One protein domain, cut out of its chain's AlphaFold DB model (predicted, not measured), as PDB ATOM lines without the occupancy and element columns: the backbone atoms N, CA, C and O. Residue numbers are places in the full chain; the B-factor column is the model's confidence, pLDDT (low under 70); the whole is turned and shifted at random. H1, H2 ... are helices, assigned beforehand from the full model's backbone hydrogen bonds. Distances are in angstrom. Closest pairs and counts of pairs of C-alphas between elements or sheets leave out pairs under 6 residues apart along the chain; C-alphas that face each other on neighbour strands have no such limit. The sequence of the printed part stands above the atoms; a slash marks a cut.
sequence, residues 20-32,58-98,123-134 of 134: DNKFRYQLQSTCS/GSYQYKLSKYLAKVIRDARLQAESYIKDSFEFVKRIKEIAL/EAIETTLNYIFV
ATOM      1  N   ASP A  20      12.053   0.266 -56.128       85.12
ATOM      2  CA  ASP A  20      12.663   0.849 -57.320       85.12
ATOM      3  C   ASP A  20      12.834   2.377 -57.177       85.12
ATOM      4  O   ASP A  20      12.234   3.037 -56.318       85.12
ATOM      5  N   ASN A  21      13.676   2.973 -58.025       83.75
ATOM      6  CA  ASN A  21      13.941   4.414 -57.966       83.75
ATOM      7  C   ASN A  21      12.672   5.243 -58.200       83.75
ATOM      8  O   ASN A  21      12.483   6.277 -57.563       83.75
ATOM      9  N   LYS A  22      11.776   4.781 -59.079       86.00
ATOM     10  CA  LYS A  22      10.516   5.465 -59.378       86.00
ATOM     11  C   LYS A  22       9.640   5.565 -58.129       86.00
ATOM     12  O   LYS A  22       9.141   6.642 -57.809       86.00
ATOM     13  N   PHE A  23       9.485   4.464 -57.411       86.69
ATOM     14  CA  PHE A  23       8.713   4.356 -56.187       86.69
ATOM     15  C   PHE A  23       9.375   5.130 -55.045       86.69
ATOM     16  O   PHE A  23       8.704   5.882 -54.336       86.69
ATOM     17  N   ARG A  24      10.707   5.083 -54.942       84.50
ATOM     18  CA  ARG A  24      11.469   5.935 -54.021       84.50
ATOM     19  C   ARG A  24      11.166   7.421 -54.238       84.50
ATOM     20  O   ARG A  24      10.852   8.113 -53.271       84.50
ATOM     21  N   TYR A  25      11.195   7.911 -55.479       85.25
ATOM     22  CA  TYR A  25      10.857   9.309 -55.786       85.25
ATOM     23  C   TYR A  25       9.398   9.658 -55.463       85.25
ATOM     24  O   TYR A  25       9.111  10.788 -55.072       85.25
ATOM     25  N   GLN A  26       8.469   8.703 -55.583       85.44
ATOM     26  CA  GLN A  26       7.073   8.919 -55.194       85.44
ATOM     27  C   GLN A  26       6.919   9.118 -53.685       85.44
ATOM     28  O   GLN A  26       6.133   9.972 -53.274       85.44
ATOM     29  N   LEU A  27       7.660   8.361 -52.872       86.94
ATOM     30  CA  LEU A  27       7.614   8.455 -51.410       86.94
ATOM     31  C   LEU A  27       8.406   9.646 -50.862       86.94
ATOM     32  O   LEU A  27       8.044  10.190 -49.821       86.94
ATOM     33  N   GLN A  28       9.460  10.067 -51.561       82.19
ATOM     34  CA  GLN A  28      10.257  11.222 -51.168       82.19
ATOM     35  C   GLN A  28       9.451  12.526 -51.246       82.19
ATOM     36  O   GLN A  28       8.630  12.766 -52.146       82.19
ATOM     37  N   SER A  29       9.708  13.397 -50.274       78.81
ATOM     38  CA  SER A  29       9.234  14.774 -50.294       78.81
ATOM     39  C   SER A  29      10.329  15.679 -50.847       78.81
ATOM     40  O   SER A  29      11.463  15.639 -50.378       78.81
ATOM     41  N   THR A  30       9.998  16.467 -51.871       73.62
ATOM     42  CA  THR A  30      10.935  17.390 -52.541       73.62
ATOM     43  C   THR A  30      10.817  18.818 -52.001       73.62
ATOM     44  O   THR A  30      11.766  19.586 -52.081       73.62
ATOM     45  N   CYS A  31       9.660  19.174 -51.437       74.44
ATOM     46  CA  CYS A  31       9.386  20.476 -50.833       74.44
ATOM     47  C   CYS A  31       8.415  20.262 -49.669       74.44
ATOM     48  O   CYS A  31       7.202  20.193 -49.869       74.44
ATOM     49  N   SER A  32       8.961  20.048 -48.470       83.88
ATOM     50  CA  SER A  32       8.170  19.769 -47.273       83.88
ATOM     51  C   SER A  32       7.976  21.009 -46.411       83.88
ATOM     52  O   SER A  32       8.938  21.729 -46.147       83.88
ATOM     53  N   GLY A  58       1.647  17.997 -46.307       86.38
ATOM     54  CA  GLY A  58       2.835  18.611 -46.906       86.38
ATOM     55  C   GLY A  58       4.133  18.355 -46.137       86.38
ATOM     56  O   GLY A  58       5.179  18.842 -46.558       86.38
ATOM     57  N   SER A  59       4.107  17.571 -45.054       89.62
ATOM     58  CA  SER A  59       5.321  17.197 -44.329       89.62
ATOM     59  C   SER A  59       6.224  16.266 -45.145       89.62
ATOM     60  O   SER A  59       5.829  15.676 -46.159       89.62
ATOM     61  N   TYR A  60       7.464  16.098 -44.686       89.81
ATOM     62  CA  TYR A  60       8.421  15.201 -45.334       89.81
ATOM     63  C   TYR A  60       8.005  13.722 -45.253       89.81
ATOM     64  O   TYR A  60       8.332  12.945 -46.147       89.81
ATOM     65  N   GLN A  61       7.258  13.346 -44.213       89.25
ATOM     66  CA  GLN A  61       6.824  11.972 -43.941       89.25
ATOM     67  C   GLN A  61       5.416  11.666 -44.472       89.25
ATOM     68  O   GLN A  61       5.061  10.500 -44.592       89.25
ATOM     69  N   TYR A  62       4.632  12.674 -44.871       90.56
ATOM     70  CA  TYR A  62       3.226  12.524 -45.266       90.56
ATOM     71  C   TYR A  62       2.971  11.393 -46.276       90.56
ATOM     72  O   TYR A  62       2.108  10.534 -46.071       90.56
ATOM     73  N   LYS A  63       3.730  11.374 -47.380       90.56
ATOM     74  CA  LYS A  63       3.558  10.370 -48.442       90.56
ATOM     75  C   LYS A  63       3.952   8.970 -47.972       90.56
ATOM     76  O   LYS A  63       3.245   8.012 -48.277       90.56
ATOM     77  N   LEU A  64       5.041   8.872 -47.211       91.31
ATOM     78  CA  LEU A  64       5.507   7.619 -46.626       91.31
ATOM     79  C   LEU A  64       4.483   7.065 -45.629       91.31
ATOM     80  O   LEU A  64       4.069   5.919 -45.764       91.31
ATOM     81  N   SER A  65       3.995   7.892 -44.703       92.06
ATOM     82  CA  SER A  65       2.966   7.518 -43.728       92.06
ATOM     83  C   SER A  65       1.680   7.049 -44.408       92.06
ATOM     84  O   SER A  65       1.092   6.049 -44.001       92.06
ATOM     85  N   LYS A  66       1.253   7.714 -45.492       91.94
ATOM     86  CA  LYS A  66       0.078   7.298 -46.275       91.94
ATOM     87  C   LYS A  66       0.286   5.951 -46.966       91.94
ATOM     88  O   LYS A  66      -0.646   5.149 -47.020       91.94
ATOM     89  N   TYR A  67       1.483   5.709 -47.497       92.19
ATOM     90  CA  TYR A  67       1.833   4.423 -48.089       92.19
ATOM     91  C   TYR A  67       1.843   3.308 -47.038       92.19
ATOM     92  O   TYR A  67       1.156   2.307 -47.225       92.19
ATOM     93  N   LEU A  68       2.520   3.508 -45.904       92.12
ATOM     94  CA  LEU A  68       2.549   2.539 -44.805       92.12
ATOM     95  C   LEU A  68       1.141   2.244 -44.282       92.12
ATOM     96  O   LEU A  68       0.769   1.086 -44.149       92.12
ATOM     97  N   ALA A  69       0.307   3.267 -44.086       93.44
ATOM     98  CA  ALA A  69      -1.080   3.082 -43.663       93.44
ATOM     99  C   ALA A  69      -1.903   2.242 -44.654       93.44
ATOM    100  O   ALA A  69      -2.831   1.546 -44.240       93.44
ATOM    101  N   LYS A  70      -1.590   2.308 -45.956       93.25
ATOM    102  CA  LYS A  70      -2.192   1.432 -46.964       93.25
ATOM    103  C   LYS A  70      -1.676   0.001 -46.814       93.25
ATOM    104  O   LYS A  70      -2.494  -0.897 -46.681       93.25
ATOM    105  N   VAL A  71      -0.357  -0.197 -46.768       92.50
ATOM    106  CA  VAL A  71       0.257  -1.529 -46.608       92.50
ATOM    107  C   VAL A  71      -0.287  -2.242 -45.369       92.50
ATOM    108  O   VAL A  71      -0.750  -3.368 -45.468       92.50
ATOM    109  N   ILE A  72      -0.323  -1.561 -44.223       92.75
ATOM    110  CA  ILE A  72      -0.831  -2.120 -42.961       92.75
ATOM    111  C   ILE A  72      -2.320  -2.461 -43.064       92.75
ATOM    112  O   ILE A  72      -2.768  -3.475 -42.539       92.75
ATOM    113  N   ARG A  73      -3.115  -1.616 -43.731       91.75
ATOM    114  CA  ARG A  73      -4.548  -1.872 -43.927       91.75
ATOM    115  C   ARG A  73      -4.794  -3.094 -44.803       91.75
ATOM    116  O   ARG A  73      -5.736  -3.823 -44.520       91.75
ATOM    117  N   ASP A  74      -3.993  -3.256 -45.848       91.50
ATOM    118  CA  ASP A  74      -4.124  -4.354 -46.800       91.50
ATOM    119  C   ASP A  74      -3.592  -5.673 -46.197       91.50
ATOM    120  O   ASP A  74      -4.098  -6.737 -46.533       91.50
ATOM    121  N   ALA A  75      -2.619  -5.600 -45.278       90.75
ATOM    122  CA  ALA A  75      -2.030  -6.756 -44.597       90.75
ATOM    123  C   ALA A  75      -2.823  -7.229 -43.364       90.75
ATOM    124  O   ALA A  75      -2.879  -8.422 -43.078       90.75
ATOM    125  N   ARG A  76      -3.436  -6.313 -42.602       89.38
ATOM    126  CA  ARG A  76      -4.129  -6.683 -41.358       89.38
ATOM    127  C   ARG A  76      -5.362  -7.543 -41.639       89.38
ATOM    128  O   ARG A  76      -6.184  -7.224 -42.501       89.38
ATOM    129  N   LEU A  77      -5.563  -8.558 -40.806       86.62
ATOM    130  CA  LEU A  77      -6.824  -9.287 -40.766       86.62
ATOM    131  C   LEU A  77      -7.916  -8.419 -40.135       86.62
ATOM    132  O   LEU A  77      -7.684  -7.643 -39.204       86.62
ATOM    133  N   GLN A  78      -9.130  -8.541 -40.661       87.19
ATOM    134  CA  GLN A  78     -10.284  -7.849 -40.112       87.19
ATOM    135  C   GLN A  78     -10.740  -8.564 -38.837       87.19
ATOM    136  O   GLN A  78     -11.059  -9.748 -38.872       87.19
ATOM    137  N   ALA A  79     -10.772  -7.844 -37.714       89.19
ATOM    138  CA  ALA A  79     -11.297  -8.387 -36.464       89.19
ATOM    139  C   ALA A  79     -12.783  -8.752 -36.615       89.19
ATOM    140  O   ALA A  79     -13.537  -8.012 -37.247       89.19
ATOM    141  N   GLU A  80     -13.228  -9.832 -35.975       90.25
ATOM    142  CA  GLU A  80     -14.644 -10.250 -35.985       90.25
ATOM    143  C   GLU A  80     -15.576  -9.157 -35.428       90.25
ATOM    144  O   GLU A  80     -16.695  -8.943 -35.904       90.25
ATOM    145  N   SER A  81     -15.069  -8.394 -34.456       91.12
ATOM    146  CA  SER A  81     -15.745  -7.250 -33.843       91.12
ATOM    147  C   SER A  81     -15.736  -5.984 -34.703       91.12
ATOM    148  O   SER A  81     -16.333  -4.983 -34.308       91.12
ATOM    149  N   TYR A  82     -15.077  -5.986 -35.869       93.19
ATOM    150  CA  TYR A  82     -15.077  -4.831 -36.757       93.19
ATOM    151  C   TYR A  82     -16.488  -4.556 -37.272       93.19
ATOM    152  O   TYR A  82     -17.159  -5.438 -37.815       93.19
ATOM    153  N   ILE A  83     -16.890  -3.293 -37.174       94.00
ATOM    154  CA  ILE A  83     -18.141  -2.771 -37.710       94.00
ATOM    155  C   ILE A  83     -17.795  -1.558 -38.567       94.00
ATOM    156  O   ILE A  83     -17.090  -0.655 -38.112       94.00
ATOM    157  N   LYS A  84     -18.252  -1.546 -39.821       92.75
ATOM    158  CA  LYS A  84     -17.884  -0.523 -40.805       92.75
ATOM    159  C   LYS A  84     -18.472   0.844 -40.474       92.75
ATOM    160  O   LYS A  84     -17.790   1.855 -40.625       92.75
ATOM    161  N   ASP A  85     -19.744   0.872 -40.096       95.94
ATOM    162  CA  ASP A  85     -20.508   2.095 -39.878       95.94
ATOM    163  C   ASP A  85     -21.710   1.868 -38.944       95.94
ATOM    164  O   ASP A  85     -22.000   0.755 -38.497       95.94
ATOM    165  N   SER A  86     -22.415   2.955 -38.624       96.50
ATOM    166  CA  SER A  86     -23.578   2.930 -37.735       96.50
ATOM    167  C   SER A  86     -24.771   2.160 -38.311       96.50
ATOM    168  O   SER A  86     -25.580   1.644 -37.541       96.50
ATOM    169  N   PHE A  87     -24.893   2.039 -39.636       97.00
ATOM    170  CA  PHE A  87     -25.978   1.281 -40.259       97.00
ATOM    171  C   PHE A  87     -25.740  -0.222 -40.117       97.00
ATOM    172  O   PHE A  87     -26.659  -0.957 -39.747       97.00
ATOM    173  N   GLU A  88     -24.503  -0.671 -40.340       95.75
ATOM    174  CA  GLU A  88     -24.104  -2.053 -40.087       95.75
ATOM    175  C   GLU A  88     -24.272  -2.415 -38.608       95.75
ATOM    176  O   GLU A  88     -24.815  -3.474 -38.300       95.75
ATOM    177  N   PHE A  89     -23.893  -1.518 -37.693       95.06
ATOM    178  CA  PHE A  89     -24.105  -1.713 -36.258       95.06
ATOM    179  C   PHE A  89     -25.577  -1.984 -35.920       95.06
ATOM    180  O   PHE A  89     -25.898  -2.980 -35.272       95.06
ATOM    181  N   VAL A  90     -26.486  -1.122 -36.397       95.62
ATOM    182  CA  VAL A  90     -27.930  -1.264 -36.158       95.62
ATOM    183  C   VAL A  90     -28.459  -2.570 -36.745       95.62
ATOM    184  O   VAL A  90     -29.289  -3.225 -36.115       95.62
ATOM    185  N   LYS A  91     -27.989  -2.962 -37.935       95.31
ATOM    186  CA  LYS A  91     -28.359  -4.240 -38.548       95.31
ATOM    187  C   LYS A  91     -27.921  -5.415 -37.669       95.31
ATOM    188  O   LYS A  91     -28.771  -6.217 -37.299       95.31
ATOM    189  N   ARG A  92     -26.642  -5.467 -37.273       93.00
ATOM    190  CA  ARG A  92     -26.101  -6.553 -36.440       93.00
ATOM    191  C   ARG A  92     -26.835  -6.671 -35.110       93.00
ATOM    192  O   ARG A  92     -27.212  -7.770 -34.735       93.00
ATOM    193  N   ILE A  93     -27.104  -5.557 -34.421       92.19
ATOM    194  CA  ILE A  93     -27.836  -5.598 -33.144       92.19
ATOM    195  C   ILE A  93     -29.258  -6.138 -33.311       92.19
ATOM    196  O   ILE A  93     -29.724  -6.882 -32.455       92.19
ATOM    197  N   LYS A  94     -29.952  -5.799 -34.404       91.31
ATOM    198  CA  LYS A  94     -31.300  -6.326 -34.676       91.31
ATOM    199  C   LYS A  94     -31.313  -7.827 -34.968       91.31
ATOM    200  O   LYS A  94     -32.336  -8.466 -34.749       91.31
ATOM    201  N   GLU A  95     -30.209  -8.369 -35.476       91.56
ATOM    202  CA  GLU A  95     -30.046  -9.796 -35.773       91.56
ATOM    203  C   GLU A  95     -29.701 -10.629 -34.530       91.56
ATOM    204  O   GLU A  95     -29.825 -11.853 -34.567       91.56
ATOM    205  N   ILE A  96     -29.313  -9.995 -33.414       89.06
ATOM    206  CA  ILE A  96     -29.066 -10.695 -32.148       89.06
ATOM    207  C   ILE A  96     -30.392 -11.270 -31.639       89.06
ATOM    208  O   ILE A  96     -31.257 -10.558 -31.125       89.06
ATOM    209  N   ALA A  97     -30.546 -12.587 -31.772       83.44
ATOM    210  CA  ALA A  97     -31.669 -13.315 -31.210       83.44
ATOM    211  C   ALA A  97     -31.493 -13.431 -29.692       83.44
ATOM    212  O   ALA A  97     -30.597 -14.117 -29.204       83.44
ATOM    213  N   LEU A  98     -32.362 -12.757 -28.943       83.62
ATOM    214  CA  LEU A  98     -32.434 -12.923 -27.497       83.62
ATOM    215  C   LEU A  98     -33.190 -14.213 -27.176       83.62
ATOM    216  O   LEU A  98     -34.268 -14.467 -27.724       83.62
ATOM    217  N   GLU A 123       4.751  -2.723 -28.898       95.81
ATOM    218  CA  GLU A 123       3.808  -3.807 -29.214       95.81
ATOM    219  C   GLU A 123       3.078  -3.565 -30.545       95.81
ATOM    220  O   GLU A 123       2.856  -4.495 -31.324       95.81
ATOM    221  N   ALA A 124       2.713  -2.314 -30.844       93.69
ATOM    222  CA  ALA A 124       2.073  -1.959 -32.107       93.69
ATOM    223  C   ALA A 124       3.015  -2.161 -33.304       93.69
ATOM    224  O   ALA A 124       2.566  -2.618 -34.360       93.69
ATOM    225  N   ILE A 125       4.307  -1.850 -33.152       94.25
ATOM    226  CA  ILE A 125       5.326  -2.111 -34.175       94.25
ATOM    227  C   ILE A 125       5.469  -3.617 -34.391       94.25
ATOM    228  O   ILE A 125       5.362  -4.068 -35.530       94.25
ATOM    229  N   GLU A 126       5.644  -4.393 -33.321       95.12
ATOM    230  CA  GLU A 126       5.790  -5.850 -33.399       95.12
ATOM    231  C   GLU A 126       4.569  -6.505 -34.059       95.12
ATOM    232  O   GLU A 126       4.701  -7.248 -35.033       95.12
ATOM    233  N   THR A 127       3.366  -6.143 -33.614       92.81
ATOM    234  CA  THR A 127       2.106  -6.627 -34.196       92.81
ATOM    235  C   THR A 127       2.002  -6.279 -35.682       92.81
ATOM    236  O   THR A 127       1.570  -7.098 -36.492       92.81
ATOM    237  N   THR A 128       2.425  -5.073 -36.067       92.44
ATOM    238  CA  THR A 128       2.402  -4.644 -37.470       92.44
ATOM    239  C   THR A 128       3.377  -5.446 -38.328       92.44
ATOM    240  O   THR A 128       3.034  -5.819 -39.447       92.44
ATOM    241  N   LEU A 129       4.577  -5.732 -37.817       92.69
ATOM    242  CA  LEU A 129       5.552  -6.575 -38.508       92.69
ATOM    243  C   LEU A 129       5.024  -8.001 -38.682       92.69
ATOM    244  O   LEU A 129       5.150  -8.551 -39.775       92.69
ATOM    245  N   ASN A 130       4.359  -8.543 -37.658       92.25
ATOM    246  CA  ASN A 130       3.713  -9.851 -37.727       92.25
ATOM    247  C   ASN A 130       2.624  -9.901 -38.808       92.25
ATOM    248  O   ASN A 130       2.530 -10.892 -39.512       92.25
ATOM    249  N   TYR A 131       1.842  -8.836 -39.015       89.81
ATOM    250  CA  TYR A 131       0.870  -8.813 -40.119       89.81
ATOM    251  C   TYR A 131       1.504  -8.768 -41.514       89.81
ATOM    252  O   TYR A 131       0.867  -9.177 -42.478       89.81
ATOM    253  N   ILE A 132       2.704  -8.199 -41.650       88.44
ATOM    254  CA  ILE A 132       3.320  -7.948 -42.961       88.44
ATOM    255  C   ILE A 132       4.233  -9.100 -43.398       88.44
ATOM    256  O   ILE A 132       4.325  -9.368 -44.596       88.44
ATOM    257  N   PHE A 133       4.942  -9.739 -42.464       84.94
ATOM    258  CA  PHE A 133       6.054 -10.647 -42.774       84.94
ATOM    259  C   PHE A 133       5.883 -12.089 -42.278       84.94
ATOM    260  O   PHE A 133       6.766 -12.906 -42.548       84.94
ATOM    261  N   VAL A 134       4.795 -12.401 -41.573       61.41
ATOM    262  CA  VAL A 134       4.445 -13.757 -41.112       61.41
ATOM    263  C   VAL A 134       3.230 -14.242 -41.888       61.41
ATOM    264  O   VAL A 134       3.270 -15.404 -42.346       61.41
TER     265      VAL A 134
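This is residues 20 to 32, 58 to 98 and 123 to 134 of the 134 residues of the protein "Hypothetical protein" of Rotaria magnacalcarata (UniProt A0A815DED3). The longest helix, H2, is set crosswise between two shorter helices, H1 touching its first half and H4 its last residues, and beyond H2 an arm made of a link and H3 reaches far out. Residues 84 to 91 and 93 to 98, most of them in H3, stick out from the rest, and this arm makes much of the length. The printed part has 66 residues with four named helices, in the order H1, H2, H3, H4, and no named strand; the class is all helix. The whole is extended, with a radius of gyration of the C-alphas of 18.1 A and spans of 58 by 29 by 21 A.

H2, residues 62 to 75, touches H1, residues 21 to 27, with its residues 63 to 67 alone. The closest C-alphas of the two are those of Leu 27 and Leu 64, 5.3 A apart, and their lines stand about perpendicular at 81 degrees. H2 touches H4, residues 123 to 133, with its residues 71 to 75 alone. Their closest C-alphas, those of Ala 75 and Tyr 131, are 5.7 A apart. H2 and H4 run the same way at a steep tilt of 68 degrees, only just short of about perpendicular. H3, residues 86 to 95, touches no helix and is apart from H1, H2 and H4. H1 and H4 are apart too. In H1, H2, H3 and H4 every O i to N i+4 pair of the backbone is within hydrogen-bond range.

H2 has 14 residues, Tyr 62 to Ala 75, and measures 20.0 A from C-alpha 62 at (3.226, 12.524, -45.266) to C-alpha 75 at (-2.030, -6.756, -44.597). H4, Glu 123 to Phe 133, measures 15.4 A from first to last C-alpha, and H3, Ser 86 to Glu 95, 14.4 A. H1, Asn 21 to Leu 27, begins with C-alpha 21 at (13.941, 4.414, -57.966) and measures 10.0 A. H4 ends with C-alpha 133 at (6.054, -10.647, -42.774).

The two C-alphas farthest apart are those of Thr 30 and Leu 98, 58.5 A. Without the stretches that stand free, 52 residues span 45 by 27 by 21 A. Residues 33 to 57 are not printed, and C-alphas 32 and 58 are 5.5 A apart across that cut. Residues 99 to 122 are not printed either, and C-alphas 98 and 123 are 37.4 A apart across that cut. The link from H2 to H3, 10 residues, is short. The mean pLDDT of the printed part is 89.4, and residue 134, the chain's last, is under 70.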